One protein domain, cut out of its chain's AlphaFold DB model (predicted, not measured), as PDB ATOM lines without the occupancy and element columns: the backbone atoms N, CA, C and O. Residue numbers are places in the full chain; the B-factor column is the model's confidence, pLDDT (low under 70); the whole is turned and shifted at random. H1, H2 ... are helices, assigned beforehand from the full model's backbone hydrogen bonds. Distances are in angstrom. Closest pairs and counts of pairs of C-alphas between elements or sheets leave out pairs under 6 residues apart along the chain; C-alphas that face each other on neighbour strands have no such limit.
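Overview. This is residues 4 to 120 of the 120 residues of an uncharacterized protein of Aureimonas jatrophae (UniProt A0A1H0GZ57). Start from H4, the longest helix: it packs side by side with H3 and H5 in a triangle of long helices, H1 covers H3, and short H2 joins the ring between H1 and H5. Together they make an up-and-down bundle, each helix running against the one before it. The printed part has 117 residues with five named helices, H1 to H5 in order, and no named strand: all helix. It is compact, with a radius of gyration of the C-alphas of 14.5 A, yet elongated, spanning 46 by 29 by 24 A.

Along the chain. Find C-alpha 72 at (-15.729, -12.912, 11.559); from there H4, residues 72 to 94, runs 33.2 A. Before it H3, residues 46 to 67, runs 32.0 A. After it H5, residues 99 to 118, runs 29.3 A to C-alpha 118 at (-10.687, -8.775, 1.283). H1, residues 4 to 24, runs 30.0 A from C-alpha 4 at (2.377, -51.051, 0.457). H2, residues 30 to 40, measures 15.1 A.

Arrangement. H4 and H3 form a hairpin and touch at a shallow tilt of 16 degrees; their closest C-alphas, of Ala 64 and Ala 75, are 4.1 A apart. H4 and H5 form another at 12 degrees, closest at C-alphas His 74 and Ser 117, 5.4 A. H3 and H5 are near each other. H1 touches H3 at a steep tilt of 39 degrees, the same way, with C-alphas Gly 12 and Ala 48 closest at 5.8 A. H2 touches H5, whose residues 100 to 107 alone take part; C-alphas Ala 37 and Lys 100 are closest, 5.4 A. H1 and H4 are apart. In each of the five helices every O i to N i+4 pair is within hydrogen-bond range.

Size, cuts and confidence. The two farthest C-alphas, of Ala 4 and Thr 120, are 48.7 A apart. The printed part has no cut, and its four links between helices are tight. Look for pLDDT under 70 at residues 4 to 16 and 119 to 120; the mean of the printed part is 85.6.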
ATOM      1  N   ALA A   4       3.483 -51.856   1.002       37.88
ATOM      2  CA  ALA A   4       2.377 -51.051   0.457       37.88
ATOM      3  C   ALA A   4       1.952 -49.886   1.379       37.88
ATOM      4  O   ALA A   4       1.604 -48.811   0.899       37.88
ATOM      5  N   LEU A   5       2.054 -50.064   2.702       35.47
ATOM      6  CA  LEU A   5       1.720 -49.026   3.690       35.47
ATOM      7  C   LEU A   5       2.756 -47.890   3.729       35.47
ATOM      8  O   LEU A   5       2.399 -46.741   3.965       35.47
ATOM      9  N   GLY A   6       4.034 -48.189   3.468       33.53
ATOM     10  CA  GLY A   6       5.100 -47.180   3.435       33.53
ATOM     11  C   GLY A   6       5.021 -46.263   2.211       33.53
ATOM     12  O   GLY A   6       5.248 -45.062   2.330       33.53
ATOM     13  N   VAL A   7       4.638 -46.812   1.055       41.59
ATOM     14  CA  VAL A   7       4.485 -46.053  -0.200       41.59
ATOM     15  C   VAL A   7       3.237 -45.165  -0.169       41.59
ATOM     16  O   VAL A   7       3.310 -44.015  -0.594       41.59
ATOM     17  N   LEU A   8       2.127 -45.639   0.415       43.94
ATOM     18  CA  LEU A   8       0.939 -44.811   0.664       43.94
ATOM     19  C   LEU A   8       1.226 -43.666   1.644       43.94
ATOM     20  O   LEU A   8       0.762 -42.550   1.427       43.94
ATOM     21  N   ARG A   9       2.031 -43.917   2.686       45.53
ATOM     22  CA  ARG A   9       2.425 -42.886   3.655       45.53
ATOM     23  C   ARG A   9       3.303 -41.807   3.020       45.53
ATOM     24  O   ARG A   9       3.050 -40.633   3.247       45.53
ATOM     25  N   ASN A  10       4.274 -42.183   2.188       51.47
ATOM     26  CA  ASN A  10       5.150 -41.210   1.527       51.47
ATOM     27  C   ASN A  10       4.432 -40.445   0.400       51.47
ATOM     28  O   ASN A  10       4.532 -39.225   0.345       51.47
ATOM     29  N   GLY A  11       3.653 -41.127  -0.449       55.47
ATOM     30  CA  GLY A  11       2.922 -40.477  -1.543       55.47
ATOM     31  C   GLY A  11       1.734 -39.629  -1.075       55.47
ATOM     32  O   GLY A  11       1.451 -38.588  -1.662       55.47
ATOM     33  N   GLY A  12       1.054 -40.043   0.001       57.75
ATOM     34  CA  GLY A  12      -0.011 -39.261   0.632       57.75
ATOM     35  C   GLY A  12       0.519 -38.022   1.352       57.75
ATOM     36  O   GLY A  12      -0.094 -36.963   1.270       57.75
ATOM     37  N   GLN A  13       1.686 -38.121   1.994       62.75
ATOM     38  CA  GLN A  13       2.302 -36.994   2.693       62.75
ATOM     39  C   GLN A  13       2.894 -35.954   1.734       62.75
ATOM     40  O   GLN A  13       2.770 -34.755   1.975       62.75
ATOM     41  N   GLU A  14       3.468 -36.390   0.611       67.00
ATOM     42  CA  GLU A  14       3.929 -35.481  -0.440       67.00
ATOM     43  C   GLU A  14       2.752 -34.716  -1.065       67.00
ATOM     44  O   GLU A  14       2.795 -33.488  -1.158       67.00
ATOM     45  N   ILE A  15       1.647 -35.406  -1.374       67.25
ATOM     46  CA  ILE A  15       0.409 -34.769  -1.848       67.25
ATOM     47  C   ILE A  15      -0.139 -33.788  -0.818       67.25
ATOM     48  O   ILE A  15      -0.460 -32.664  -1.192       67.25
ATOM     49  N   ALA A  16      -0.229 -34.182   0.454       65.31
ATOM     50  CA  ALA A  16      -0.730 -33.314   1.513       65.31
ATOM     51  C   ALA A  16       0.109 -32.033   1.631       65.31
ATOM     52  O   ALA A  16      -0.453 -30.949   1.714       65.31
ATOM     53  N   SER A  17       1.439 -32.131   1.530       70.06
ATOM     54  CA  SER A  17       2.334 -30.965   1.581       70.06
ATOM     55  C   SER A  17       2.217 -30.037   0.359       70.06
ATOM     56  O   SER A  17       2.385 -28.821   0.462       70.06
ATOM     57  N   VAL A  18       1.938 -30.590  -0.828       73.06
ATOM     58  CA  VAL A  18       1.692 -29.802  -2.048       73.06
ATOM     59  C   VAL A  18       0.319 -29.140  -1.977       73.06
ATOM     60  O   VAL A  18       0.213 -27.943  -2.221       73.06
ATOM     61  N   ALA A  19      -0.706 -29.898  -1.587       70.12
ATOM     62  CA  ALA A  19      -2.058 -29.416  -1.341       70.12
ATOM     63  C   ALA A  19      -2.060 -28.263  -0.331       70.12
ATOM     64  O   ALA A  19      -2.589 -27.198  -0.627       70.12
ATOM     65  N   GLU A  20      -1.397 -28.439   0.811       73.31
ATOM     66  CA  GLU A  20      -1.256 -27.421   1.849       73.31
ATOM     67  C   GLU A  20      -0.583 -26.151   1.315       73.31
ATOM     68  O   GLU A  20      -1.126 -25.060   1.477       73.31
ATOM     69  N   ARG A  21       0.547 -26.270   0.602       81.12
ATOM     70  CA  ARG A  21       1.218 -25.106  -0.006       81.12
ATOM     71  C   ARG A  21       0.323 -24.340  -0.973       81.12
ATOM     72  O   ARG A  21       0.301 -23.116  -0.923       81.12
ATOM     73  N   LEU A  22      -0.393 -25.042  -1.850       79.12
ATOM     74  CA  LEU A  22      -1.249 -24.404  -2.854       79.12
ATOM     75  C   LEU A  22      -2.464 -23.735  -2.223       79.12
ATOM     76  O   LEU A  22      -2.889 -22.671  -2.654       79.12
ATOM     77  N   VAL A  23      -2.999 -24.347  -1.176       77.00
ATOM     78  CA  VAL A  23      -4.139 -23.817  -0.443       77.00
ATOM     79  C   VAL A  23      -3.737 -22.625   0.444       77.00
ATOM     80  O   VAL A  23      -4.540 -21.713   0.630       77.00
ATOM     81  N   LEU A  24      -2.496 -22.568   0.934       78.19
ATOM     82  CA  LEU A  24      -1.943 -21.428   1.681       78.19
ATOM     83  C   LEU A  24      -1.472 -20.264   0.798       78.19
ATOM     84  O   LEU A  24      -1.233 -19.171   1.315       78.19
ATOM     85  N   ALA A  25      -1.313 -20.475  -0.509       79.94
ATOM     86  CA  ALA A  25      -0.825 -19.443  -1.411       79.94
ATOM     87  C   ALA A  25      -1.803 -18.255  -1.477       79.94
ATOM     88  O   ALA A  25      -3.017 -18.422  -1.615       79.94
ATOM     89  N   SER A  26      -1.266 -17.034  -1.372       72.62
ATOM     90  CA  SER A  26      -2.058 -15.799  -1.486       72.62
ATOM     91  C   SER A  26      -2.609 -15.600  -2.899       72.62
ATOM     92  O   SER A  26      -3.713 -15.083  -3.065       72.62
ATOM     93  N   GLU A  27      -1.864 -16.064  -3.903       82.00
ATOM     94  CA  GLU A  27      -2.283 -16.110  -5.298       82.00
ATOM     95  C   GLU A  27      -2.313 -17.563  -5.791       82.00
ATOM     96  O   GLU A  27      -1.407 -18.338  -5.469       82.00
ATOM     97  N   PRO A  28      -3.343 -17.956  -6.558       84.88
ATOM     98  CA  PRO A  28      -3.454 -19.309  -7.074       84.88
ATOM     99  C   PRO A  28      -2.418 -19.545  -8.178       84.88
ATOM    100  O   PRO A  28      -2.507 -18.982  -9.270       84.88
ATOM    101  N   ASP A  29      -1.464 -20.438  -7.919       89.75
ATOM    102  CA  ASP A  29      -0.606 -21.002  -8.961       89.75
ATOM    103  C   ASP A  29      -1.401 -22.051  -9.752       89.75
ATOM    104  O   ASP A  29      -1.421 -23.244  -9.427       89.75
ATOM    105  N   TRP A  30      -2.090 -21.589 -10.796       90.75
ATOM    106  CA  TRP A  30      -2.930 -22.430 -11.646       90.75
ATOM    107  C   TRP A  30      -2.165 -23.558 -12.332       90.75
ATOM    108  O   TRP A  30      -2.732 -24.629 -12.549       90.75
ATOM    109  N   THR A  31      -0.886 -23.356 -12.647       92.31
ATOM    110  CA  THR A  31      -0.048 -24.394 -13.251       92.31
ATOM    111  C   THR A  31       0.184 -25.528 -12.260       92.31
ATOM    112  O   THR A  31      -0.048 -26.693 -12.590       92.31
ATOM    113  N   SER A  32       0.558 -25.203 -11.022       89.38
ATOM    114  CA  SER A  32       0.757 -26.206  -9.974       89.38
ATOM    115  C   SER A  32      -0.553 -26.864  -9.526       89.38
ATOM    116  O   SER A  32      -0.575 -28.066  -9.258       89.38
ATOM    117  N   ILE A  33      -1.664 -26.121  -9.501       91.94
ATOM    118  CA  ILE A  33      -3.004 -26.662  -9.221       91.94
ATOM    119  C   ILE A  33      -3.420 -27.681 -10.292       91.94
ATOM    120  O   ILE A  33      -3.894 -28.765  -9.950       91.94
ATOM    121  N   GLN A  34      -3.213 -27.373 -11.578       93.00
ATOM    122  CA  GLN A  34      -3.481 -28.314 -12.671       93.00
ATOM    123  C   GLN A  34      -2.623 -29.574 -12.541       93.00
ATOM    124  O   GLN A  34      -3.155 -30.679 -12.613       93.00
ATOM    125  N   ALA A  35      -1.325 -29.420 -12.262       91.31
ATOM    126  CA  ALA A  35      -0.418 -30.549 -12.070       91.31
ATOM    127  C   ALA A  35      -0.823 -31.436 -10.877       91.31
ATOM    128  O   ALA A  35      -0.771 -32.665 -10.970       91.31
ATOM    129  N   LEU A  36      -1.272 -30.836  -9.768       90.38
ATOM    130  CA  LEU A  36      -1.827 -31.573  -8.632       90.38
ATOM    131  C   LEU A  36      -3.088 -32.342  -9.042       90.38
ATOM    132  O   LEU A  36      -3.194 -33.534  -8.753       90.38
ATOM    133  N   ALA A  37      -4.029 -31.685  -9.723       92.44
ATOM    134  CA  ALA A  37      -5.272 -32.310 -10.157       92.44
ATOM    135  C   ALA A  37      -5.004 -33.491 -11.106       92.44
ATOM    136  O   ALA A  37      -5.538 -34.578 -10.892       92.44
ATOM    137  N   ASP A  38      -4.106 -33.317 -12.080       93.12
ATOM    138  CA  ASP A  38      -3.669 -34.377 -12.993       93.12
ATOM    139  C   ASP A  38      -3.017 -35.545 -12.253       93.12
ATOM    140  O   ASP A  38      -3.293 -36.703 -12.560       93.12
ATOM    141  N   SER A  39      -2.195 -35.260 -11.241       90.62
ATOM    142  CA  SER A  39      -1.582 -36.282 -10.392       90.62
ATOM    143  C   SER A  39      -2.628 -37.072  -9.607       90.62
ATOM    144  O   SER A  39      -2.526 -38.291  -9.527       90.62
ATOM    145  N   LEU A  40      -3.659 -36.419  -9.061       89.69
ATOM    146  CA  LEU A  40      -4.673 -37.053  -8.210       89.69
ATOM    147  C   LEU A  40      -5.668 -37.939  -8.968       89.69
ATOM    148  O   LEU A  40      -6.212 -38.874  -8.380       89.69
ATOM    149  N   VAL A  41      -5.909 -37.672 -10.254       92.44
ATOM    150  CA  VAL A  41      -6.880 -38.435 -11.062       92.44
ATOM    151  C   VAL A  41      -6.279 -39.630 -11.802       92.44
ATOM    152  O   VAL A  41      -6.996 -40.342 -12.506       92.44
ATOM    153  N   GLN A  42      -4.979 -39.890 -11.640       90.75
ATOM    154  CA  GLN A  42      -4.337 -41.069 -12.222       90.75
ATOM    155  C   GLN A  42      -4.928 -42.371 -11.664       90.75
ATOM    156  O   GLN A  42      -5.315 -42.471 -10.497       90.75
ATOM    157  N   LYS A  43      -4.944 -43.408 -12.505       87.94
ATOM    158  CA  LYS A  43      -5.422 -44.747 -12.140       87.94
ATOM    159  C   LYS A  43      -4.679 -45.280 -10.908       87.94
ATOM    160  O   LYS A  43      -3.450 -45.297 -10.893       87.94
ATOM    161  N   GLY A  44      -5.420 -45.775  -9.914       87.56
ATOM    162  CA  GLY A  44      -4.850 -46.342  -8.686       87.56
ATOM    163  C   GLY A  44      -4.561 -45.313  -7.588       87.56
ATOM    164  O   GLY A  44      -3.911 -45.650  -6.597       87.56
ATOM    165  N   ARG A  45      -5.008 -44.059  -7.753       87.50
ATOM    166  CA  ARG A  45      -4.819 -42.972  -6.778       87.50
ATOM    167  C   ARG A  45      -6.108 -42.541  -6.084       87.50
ATOM    168  O   ARG A  45      -6.147 -41.482  -5.469       87.50
ATOM    169  N   GLU A  46      -7.135 -43.384  -6.097       88.88
ATOM    170  CA  GLU A  46      -8.431 -43.146  -5.451       88.88
ATOM    171  C   GLU A  46      -8.274 -42.772  -3.969       88.88
ATOM    172  O   GLU A  46      -8.879 -41.809  -3.502       88.88
ATOM    173  N   SER A  47      -7.414 -43.487  -3.235       87.00
ATOM    174  CA  SER A  47      -7.131 -43.178  -1.829       87.00
ATOM    175  C   SER A  47      -6.421 -41.837  -1.657       87.00
ATOM    176  O   SER A  47      -6.699 -41.116  -0.706       87.00
ATOM    177  N   ALA A  48      -5.517 -41.482  -2.572       85.62
ATOM    178  CA  ALA A  48      -4.798 -40.214  -2.515       85.62
ATOM    179  C   ALA A  48      -5.721 -39.027  -2.831       85.62
ATOM    180  O   ALA A  48      -5.624 -37.988  -2.186       85.62
ATOM    181  N   TYR A  49      -6.653 -39.208  -3.770       89.88
ATOM    182  CA  TYR A  49      -7.722 -38.254  -4.049       89.88
ATOM    183  C   TYR A  49      -8.614 -38.028  -2.822       89.88
ATOM    184  O   TYR A  49      -8.823 -36.885  -2.430       89.88
ATOM    185  N   ALA A  50      -9.082 -39.101  -2.172       89.88
ATOM    186  CA  ALA A  50      -9.896 -38.989  -0.961       89.88
ATOM    187  C   ALA A  50      -9.151 -38.250   0.168       89.88
ATOM    188  O   ALA A  50      -9.692 -37.314   0.750       89.88
ATOM    189  N   LEU A  51      -7.881 -38.600   0.405       86.12
ATOM    190  CA  LEU A  51      -7.035 -37.921   1.393       86.12
ATOM    191  C   LEU A  51      -6.826 -36.434   1.075       86.12
ATOM    192  O   LEU A  51      -6.779 -35.619   1.993       86.12
ATOM    193  N   ALA A  52      -6.706 -36.067  -0.204       87.25
ATOM    194  CA  ALA A  52      -6.583 -34.668  -0.603       87.25
ATOM    195  C   ALA A  52      -7.855 -33.870  -0.272       87.25
ATOM    196  O   ALA A  52      -7.755 -32.775   0.276       87.25
ATOM    197  N   LEU A  53      -9.042 -34.431  -0.534       91.81
ATOM    198  CA  LEU A  53     -10.309 -33.789  -0.173       91.81
ATOM    199  C   LEU A  53     -10.452 -33.615   1.346       91.81
ATOM    200  O   LEU A  53     -10.818 -32.535   1.808       91.81
ATOM    201  N   ASP A  54     -10.102 -34.634   2.133       89.69
ATOM    202  CA  ASP A  54     -10.126 -34.540   3.599       89.69
ATOM    203  C   ASP A  54      -9.161 -33.461   4.118       89.69
ATOM    204  O   ASP A  54      -9.500 -32.695   5.030       89.69
ATOM    205  N   ALA A  55      -7.974 -33.351   3.512       86.50
ATOM    206  CA  ALA A  55      -7.007 -32.305   3.833       86.50
ATOM    207  C   ALA A  55      -7.543 -30.906   3.486       86.50
ATOM    208  O   ALA A  55      -7.454 -29.995   4.310       86.50
ATOM    209  N   PHE A  56      -8.164 -30.734   2.316       90.56
ATOM    210  CA  PHE A  56      -8.794 -29.473   1.920       90.56
ATOM    211  C   PHE A  56      -9.926 -29.066   2.868       90.56
ATOM    212  O   PHE A  56      -9.992 -27.911   3.284       90.56
ATOM    213  N   ALA A  57     -10.792 -30.004   3.258       91.00
ATOM    214  CA  ALA A  57     -11.848 -29.731   4.229       91.00
ATOM    215  C   ALA A  57     -11.279 -29.306   5.588       91.00
ATOM    216  O   ALA A  57     -11.752 -28.328   6.168       91.00
ATOM    217  N   SER A  58     -10.268 -30.024   6.083       89.06
ATOM    218  CA  SER A  58      -9.613 -29.716   7.362       89.06
ATOM    219  C   SER A  58      -8.998 -28.320   7.341       89.06
ATOM    220  O   SER A  58      -9.198 -27.534   8.264       89.06
ATOM    221  N   TYR A  59      -8.354 -27.968   6.230       89.69
ATOM    222  CA  TYR A  59      -7.788 -26.647   6.037       89.69
ATOM    223  C   TYR A  59      -8.835 -25.525   6.129       89.69
ATOM    224  O   TYR A  59      -8.615 -24.544   6.837       89.69
ATOM    225  N   LEU A  60      -9.985 -25.654   5.451       92.25
ATOM    226  CA  LEU A  60     -11.028 -24.620   5.513       92.25
ATOM    227  C   LEU A  60     -11.562 -24.443   6.941       92.25
ATOM    228  O   LEU A  60     -11.843 -23.323   7.368       92.25
ATOM    229  N   VAL A  61     -11.691 -25.541   7.693       93.56
ATOM    230  CA  VAL A  61     -12.096 -25.493   9.104       93.56
ATOM    231  C   VAL A  61     -11.081 -24.706   9.929       93.56
ATOM    232  O   VAL A  61     -11.478 -23.848  10.722       93.56
ATOM    233  N   ASP A  62      -9.790 -24.958   9.734       91.00
ATOM    234  CA  ASP A  62      -8.731 -24.267  10.467       91.00
ATOM    235  C   ASP A  62      -8.625 -22.786  10.069       91.00
ATOM    236  O   ASP A  62      -8.530 -21.928  10.947       91.00
ATOM    237  N   GLU A  63      -8.739 -22.446   8.779       91.00
ATOM    238  CA  GLU A  63      -8.784 -21.050   8.313       91.00
ATOM    239  C   GLU A  63      -9.976 -20.298   8.927       91.00
ATOM    240  O   GLU A  63      -9.800 -19.207   9.479       91.00
ATOM    241  N   ALA A  64     -11.174 -20.896   8.921       94.06
ATOM    242  CA  ALA A  64     -12.360 -20.295   9.527       94.06
ATOM    243  C   ALA A  64     -12.195 -20.086  11.041       94.06
ATOM    244  O   ALA A  64     -12.510 -19.010  11.555       94.06
ATOM    245  N   ARG A  65     -11.666 -21.084  11.762       94.75
ATOM    246  CA  ARG A  65     -11.401 -20.992  13.208       94.75
ATOM    247  C   ARG A  65     -10.401 -19.888  13.530       94.75
ATOM    248  O   ARG A  65     -10.671 -19.064  14.402       94.75
ATOM    249  N   ASN A  66      -9.291 -19.829  12.798       93.19
ATOM    250  CA  ASN A  66      -8.242 -18.829  12.999       93.19
ATOM    251  C   ASN A  66      -8.726 -17.409  12.675       93.19
ATOM    252  O   ASN A  66      -8.308 -16.438  13.306       93.19
ATOM    253  N   ALA A  67      -9.634 -17.270  11.709       92.81
ATOM    254  CA  ALA A  67     -10.209 -15.987  11.338       92.81
ATOM    255  C   ALA A  67     -11.332 -15.505  12.269       92.81
ATOM    256  O   ALA A  67     -11.651 -14.318  12.237       92.81
ATOM    257  N   LEU A  68     -11.929 -16.379  13.086       93.69
ATOM    258  CA  LEU A  68     -13.178 -16.099  13.800       93.69
ATOM    259  C   LEU A  68     -13.118 -14.838  14.674       93.69
ATOM    260  O   LEU A  68     -14.053 -14.041  14.661       93.69
ATOM    261  N   ALA A  69     -12.013 -14.641  15.399       93.38
ATOM    262  CA  ALA A  69     -11.856 -13.510  16.313       93.38
ATOM    263  C   ALA A  69     -11.550 -12.185  15.593       93.38
ATOM    264  O   ALA A  69     -12.078 -11.143  15.965       93.38
ATOM    265  N   ALA A  70     -10.695 -12.217  14.565       94.12
ATOM    266  CA  ALA A  70     -10.191 -11.006  13.910       94.12
ATOM    267  C   ALA A  70     -11.016 -10.586  12.682       94.12
ATOM    268  O   ALA A  70     -11.092  -9.407  12.350       94.12
ATOM    269  N   ARG A  71     -11.603 -11.554  11.970       93.69
ATOM    270  CA  ARG A  71     -12.283 -11.372  10.680       93.69
ATOM    271  C   ARG A  71     -13.536 -12.267  10.610       93.69
ATOM    272  O   ARG A  71     -13.593 -13.176   9.781       93.69
ATOM    273  N   PRO A  72     -14.568 -12.023  11.439       93.50
ATOM    274  CA  PRO A  72     -15.729 -12.912  11.559       93.50
ATOM    275  C   PRO A  72     -16.517 -13.085  10.251       93.50
ATOM    276  O   PRO A  72     -17.032 -14.167   9.981       93.50
ATOM    277  N   ARG A  73     -16.569 -12.055   9.393       93.12
ATOM    278  CA  ARG A  73     -17.191 -12.158   8.057       93.12
ATOM    279  C   ARG A  73     -16.439 -13.126   7.143       93.12
ATOM    280  O   ARG A  73     -17.060 -13.953   6.484       93.12
ATOM    281  N   HIS A  74     -15.108 -13.048   7.136       93.44
ATOM    282  CA  HIS A  74     -14.261 -13.971   6.385       93.44
ATOM    283  C   HIS A  74     -14.390 -15.399   6.933       93.44
ATOM    284  O   HIS A  74     -14.607 -16.326   6.160       93.44
ATOM    285  N   ALA A  75     -14.380 -15.570   8.260       94.88
ATOM    286  CA  ALA A  75     -14.605 -16.869   8.893       94.88
ATOM    287  C   ALA A  75     -15.943 -17.506   8.474       94.88
ATOM    288  O   ALA A  75     -15.979 -18.681   8.113       94.88
ATOM    289  N   ALA A  76     -17.031 -16.728   8.459       95.94
ATOM    290  CA  ALA A  76     -18.339 -17.201   8.006       95.94
ATOM    291  C   ALA A  76     -18.344 -17.582   6.513       95.94
ATOM    292  O   ALA A  76     -18.937 -18.594   6.132       95.94
ATOM    293  N   ALA A  77     -17.664 -16.804   5.667       95.88
ATOM    294  CA  ALA A  77     -17.542 -17.094   4.240       95.88
ATOM    295  C   ALA A  77     -16.773 -18.402   3.976       95.88
ATOM    296  O   ALA A  77     -17.232 -19.234   3.194       95.88
ATOM    297  N   ILE A  78     -15.659 -18.628   4.679       96.12
ATOM    298  CA  ILE A  78     -14.885 -19.874   4.593       96.12
ATOM    299  C   ILE A  78     -15.685 -21.068   5.139       96.12
ATOM    300  O   ILE A  78     -15.708 -22.125   4.512       96.12
ATOM    301  N   ALA A  79     -16.411 -20.906   6.250       96.62
ATOM    302  CA  ALA A  79     -17.281 -21.962   6.780       96.62
ATOM    303  C   ALA A  79     -18.403 -22.346   5.793       96.62
ATOM    304  O   ALA A  79     -18.728 -23.524   5.636       96.62
ATOM    305  N   THR A  80     -18.961 -21.357   5.088       97.50
ATOM    306  CA  THR A  80     -19.978 -21.574   4.047       97.50
ATOM    307  C   THR A  80     -19.389 -22.327   2.855       97.50
ATOM    308  O   THR A  80     -20.013 -23.259   2.346       97.50
ATOM    309  N   LEU A  81     -18.171 -21.964   2.433       97.19
ATOM    310  CA  LEU A  81     -17.438 -22.680   1.390       97.19
ATOM    311  C   LEU A  81     -17.174 -24.137   1.787       97.19
ATOM    312  O   LEU A  81     -17.417 -25.039   0.995       97.19
ATOM    313  N   TRP A  82     -16.737 -24.390   3.022       97.50
ATOM    314  CA  TRP A  82     -16.526 -25.751   3.520       97.50
ATOM    315  C   TRP A  82     -17.796 -26.603   3.422       97.50
ATOM    316  O   TRP A  82     -17.754 -27.744   2.953       97.50
ATOM    317  N   GLN A  83     -18.942 -26.048   3.819       97.75
ATOM    318  CA  GLN A  83     -20.209 -26.771   3.776       97.75
ATOM    319  C   GLN A  83     -20.656 -27.065   2.335       97.75
ATOM    320  O   GLN A  83     -21.115 -28.175   2.045       97.75
ATOM    321  N   SER A  84     -20.513 -26.097   1.426       97.25
ATOM    322  CA  SER A  84     -20.903 -26.271   0.024       97.25
ATOM    323  C   SER A  84     -19.984 -27.249  -0.712       97.25
ATOM    324  O   SER A  84     -20.473 -28.123  -1.427       97.25
ATOM    325  N   GLU A  85     -18.672 -27.168  -0.495       97.38
ATOM    326  CA  GLU A  85     -17.683 -28.029  -1.143       97.38
ATOM    327  C   GLU A  85     -17.765 -29.472  -0.652       97.38
ATOM    328  O   GLU A  85     -17.866 -30.387  -1.462       97.38
ATOM    329  N   THR A  86     -17.846 -29.706   0.660       96.62
ATOM    330  CA  THR A  86     -17.990 -31.077   1.186       96.62
ATOM    331  C   THR A  86     -19.275 -31.759   0.709       96.62
ATOM    332  O   THR A  86     -19.280 -32.969   0.473       96.62
ATOM    333  N   THR A  87     -20.353 -30.995   0.505       96.75
ATOM    334  CA  THR A  87     -21.589 -31.494  -0.118       96.75
ATOM    335  C   THR A  87     -21.362 -31.822  -1.595       96.75
ATOM    336  O   THR A  87     -21.618 -32.952  -2.017       96.75
ATOM    337  N   ARG A  88     -20.783 -30.886  -2.361       96.25
ATOM    338  CA  ARG A  88     -20.455 -31.058  -3.785       96.25
ATOM    339  C   ARG A  88     -19.555 -32.272  -4.029       96.25
ATOM    340  O   ARG A  88     -19.755 -32.997  -4.996       96.25
ATOM    341  N   TRP A  89     -18.577 -32.530  -3.163       96.38
ATOM    342  CA  TRP A  89     -17.663 -33.667  -3.302       96.38
ATOM    343  C   TRP A  89     -18.351 -35.012  -3.052       96.38
ATOM    344  O   TRP A  89     -18.061 -35.992  -3.744       96.38
ATOM    345  N   ARG A  90     -19.285 -35.069  -2.090       95.19
ATOM    346  CA  ARG A  90     -20.107 -36.265  -1.845       95.19
ATOM    347  C   ARG A  90     -20.993 -36.569  -3.046       95.19
ATOM    348  O   ARG A  90     -21.025 -37.711  -3.492       95.19
ATOM    349  N   GLU A  91     -21.647 -35.552  -3.603       96.12
ATOM    350  CA  GLU A  91     -22.449 -35.680  -4.826       96.12
ATOM    351  C   GLU A  91     -21.586 -36.100  -6.018       96.12
ATOM    352  O   GLU A  91     -21.930 -37.041  -6.729       96.12
ATOM    353  N   ALA A  92     -20.419 -35.473  -6.196       95.06
ATOM    354  CA  ALA A  92     -19.482 -35.832  -7.252       95.06
ATOM    355  C   ALA A  92     -19.028 -37.290  -7.157       95.06
ATOM    356  O   ALA A  92     -18.926 -37.975  -8.171       95.06
ATOM    357  N   THR A  93     -18.814 -37.786  -5.940       92.75
ATOM    358  CA  THR A  93     -18.482 -39.193  -5.705       92.75
ATOM    359  C   THR A  93     -19.671 -40.106  -6.010       92.75
ATOM    360  O   THR A  93     -19.501 -41.116  -6.689       92.75
ATOM    361  N   ALA A  94     -20.878 -39.746  -5.560       94.06
ATOM    362  CA  ALA A  94     -22.093 -40.538  -5.759       94.06
ATOM    363  C   ALA A  94     -22.492 -40.660  -7.239       94.06
ATOM    364  O   ALA A  94     -22.909 -41.728  -7.680       94.06
ATOM    365  N   TYR A  95     -22.328 -39.584  -8.010       94.88
ATOM    366  CA  TYR A  95     -22.645 -39.535  -9.438       94.88
ATOM    367  C   TYR A  95     -21.440 -39.815 -10.348       94.88
ATOM    368  O   TYR A  95     -21.562 -39.697 -11.564       94.88
ATOM    369  N   ASN A  96     -20.290 -40.196  -9.778       91.50
ATOM    370  CA  ASN A  96     -19.041 -40.453 -10.502       91.50
ATOM    371  C   ASN A  96     -18.655 -39.311 -11.469       91.50
ATOM    372  O   ASN A  96     -18.288 -39.547 -12.621       91.50
ATOM    373  N   LEU A  97     -18.789 -38.066 -11.000       94.31
ATOM    374  CA  LEU A  97     -18.451 -36.862 -11.758       94.31
ATOM    375  C   LEU A  97     -16.936 -36.731 -11.966       94.31
ATOM    376  O   LEU A  97     -16.126 -37.391 -11.309       94.31
ATOM    377  N   ASP A  98     -16.558 -35.830 -12.874       95.69
ATOM    378  CA  ASP A  98     -15.162 -35.567 -13.208       95.69
ATOM    379  C   ASP A  98     -14.367 -35.059 -11.991       95.69
ATOM    380  O   ASP A  98     -14.549 -33.941 -11.505       95.69
ATOM    381  N   ARG A  99     -13.458 -35.906 -11.496       94.50
ATOM    382  CA  ARG A  99     -12.633 -35.634 -10.310       94.50
ATOM    383  C   ARG A  99     -11.662 -34.477 -10.515       94.50
ATOM    384  O   ARG A  99     -11.365 -33.764  -9.561       94.50
ATOM    385  N   LYS A 100     -11.159 -34.279 -11.734       95.25
ATOM    386  CA  LYS A 100     -10.229 -33.185 -12.024       95.25
ATOM    387  C   LYS A 100     -10.972 -31.862 -11.882       95.25
ATOM    388  O   LYS A 100     -10.512 -30.969 -11.176       95.25
ATOM    389  N   GLN A 101     -12.163 -31.783 -12.465       95.38
ATOM    390  CA  GLN A 101     -13.033 -30.622 -12.386       95.38
ATOM    391  C   GLN A 101     -13.436 -30.303 -10.945       95.38
ATOM    392  O   GLN A 101     -13.524 -29.127 -10.601       95.38
ATOM    393  N   VAL A 102     -13.630 -31.309 -10.087       96.12
ATOM    394  CA  VAL A 102     -13.886 -31.100  -8.650       96.12
ATOM    395  C   VAL A 102     -12.730 -30.348  -7.985       96.12
ATOM    396  O   VAL A 102     -12.965 -29.328  -7.340       96.12
ATOM    397  N   ILE A 103     -11.486 -30.795  -8.193       94.69
ATOM    398  CA  ILE A 103     -10.290 -30.154  -7.618       94.69
ATOM    399  C   ILE A 103     -10.133 -28.724  -8.143       94.69
ATOM    400  O   ILE A 103      -9.947 -27.793  -7.365       94.69
ATOM    401  N   LEU A 104     -10.244 -28.529  -9.459       95.12
ATOM    402  CA  LEU A 104     -10.089 -27.208 -10.071       95.12
ATOM    403  C   LEU A 104     -11.159 -26.219  -9.597       95.12
ATOM    404  O   LEU A 104     -10.842 -25.076  -9.267       95.12
ATOM    405  N   SER A 105     -12.415 -26.669  -9.525       95.56
ATOM    406  CA  SER A 105     -13.530 -25.834  -9.067       95.56
ATOM    407  C   SER A 105     -13.362 -25.440  -7.601       95.56
ATOM    408  O   SER A 105     -13.647 -24.300  -7.250       95.56
ATOM    409  N   PHE A 106     -12.848 -26.343  -6.759       95.81
ATOM    410  CA  PHE A 106     -12.535 -26.036  -5.365       95.81
ATOM    411  C   PHE A 106     -11.535 -24.875  -5.248       95.81
ATOM    412  O   PHE A 106     -11.814 -23.901  -4.547       95.81
ATOM    413  N   PHE A 107     -10.405 -24.931  -5.963       94.56
ATOM    414  CA  PHE A 107      -9.398 -23.864  -5.910       94.56
ATOM    415  C   PHE A 107      -9.928 -22.528  -6.448       94.56
ATOM    416  O   PHE A 107      -9.632 -21.482  -5.868       94.56
ATOM    417  N   GLN A 108     -10.755 -22.553  -7.498       94.75
ATOM    418  CA  GLN A 108     -11.433 -21.350  -7.991       94.75
ATOM    419  C   GLN A 108     -12.375 -20.761  -6.941       94.75
ATOM    420  O   GLN A 108     -12.286 -19.576  -6.634       94.75
ATOM    421  N   ASN A 109     -13.240 -21.585  -6.347       95.25
ATOM    422  CA  ASN A 109     -14.201 -21.130  -5.345       95.25
ATOM    423  C   ASN A 109     -13.495 -20.581  -4.097       95.25
ATOM    424  O   ASN A 109     -13.918 -19.565  -3.544       95.25
ATOM    425  N   LEU A 110     -12.394 -21.211  -3.676       94.31
ATOM    426  CA  LEU A 110     -11.557 -20.727  -2.583       94.31
ATOM    427  C   LEU A 110     -10.954 -19.355  -2.895       94.31
ATOM    428  O   LEU A 110     -11.041 -18.442  -2.069       94.31
ATOM    429  N   HIS A 111     -10.373 -19.193  -4.084       92.94
ATOM    430  CA  HIS A 111      -9.820 -17.915  -4.518       92.94
ATOM    431  C   HIS A 111     -10.892 -16.817  -4.547       92.94
ATOM    432  O   HIS A 111     -10.697 -15.750  -3.961       92.94
ATOM    433  N   ASP A 112     -12.052 -17.100  -5.141       92.81
ATOM    434  CA  ASP A 112     -13.167 -16.157  -5.243       92.81
ATOM    435  C   ASP A 112     -13.672 -15.708  -3.866       92.81
ATOM    436  O   ASP A 112     -13.905 -14.516  -3.640       92.81
ATOM    437  N   VAL A 113     -13.833 -16.645  -2.924       93.88
ATOM    438  CA  VAL A 113     -14.269 -16.340  -1.552       93.88
ATOM    439  C   VAL A 113     -13.254 -15.447  -0.844       93.88
ATOM    440  O   VAL A 113     -13.642 -14.455  -0.219       93.88
ATOM    441  N   ARG A 114     -11.958 -15.745  -0.980       90.44
ATOM    442  CA  ARG A 114     -10.890 -14.933  -0.386       90.44
ATOM    443  C   ARG A 114     -10.876 -13.518  -0.946       90.44
ATOM    444  O   ARG A 114     -10.910 -12.574  -0.162       90.44
ATOM    445  N   GLN A 115     -10.930 -13.360  -2.266       89.06
ATOM    446  CA  GLN A 115     -10.945 -12.044  -2.917       89.06
ATOM    447  C   GLN A 115     -12.149 -11.194  -2.483       89.06
ATOM    448  O   GLN A 115     -12.002 -10.021  -2.141       89.06
ATOM    449  N   ARG A 116     -13.345 -11.791  -2.403       87.25
ATOM    450  CA  ARG A 116     -14.555 -11.084  -1.937       87.25
ATOM    451  C   ARG A 116     -14.444 -10.636  -0.483       87.25
ATOM    452  O   ARG A 116     -14.878  -9.539  -0.143       87.25
ATOM    453  N   SER A 117     -13.847 -11.472   0.364       79.38
ATOM    454  CA  SER A 117     -13.678 -11.177   1.788       79.38
ATOM    455  C   SER A 117     -12.591 -10.143   2.106       79.38
ATOM    456  O   SER A 117     -12.572  -9.634   3.220       79.38
ATOM    457  N   VAL A 118     -11.699  -9.841   1.157       73.44
ATOM    458  CA  VAL A 118     -10.687  -8.775   1.283       73.44
ATOM    459  C   VAL A 118     -11.271  -7.406   0.911       73.44
ATOM    460  O   VAL A 118     -10.879  -6.399   1.491       73.44
ATOM    461  N   ASN A 119     -12.235  -7.364  -0.012       60.75
ATOM    462  CA  ASN A 119     -12.818  -6.127  -0.543       60.75
ATOM    463  C   ASN A 119     -14.030  -5.585   0.253       60.75
ATOM    464  O   ASN A 119     -14.695  -4.667  -0.228       60.75
ATOM    465  N   THR A 120     -14.348  -6.143   1.431       51.94
ATOM    466  CA  THR A 120     -15.544  -5.801   2.243       51.94
ATOM    467  C   THR A 120     -15.199  -5.594   3.712       51.94
ATOM    468  O   THR A 120     -15.870  -4.767   4.374       51.94
TER     469      THR A 120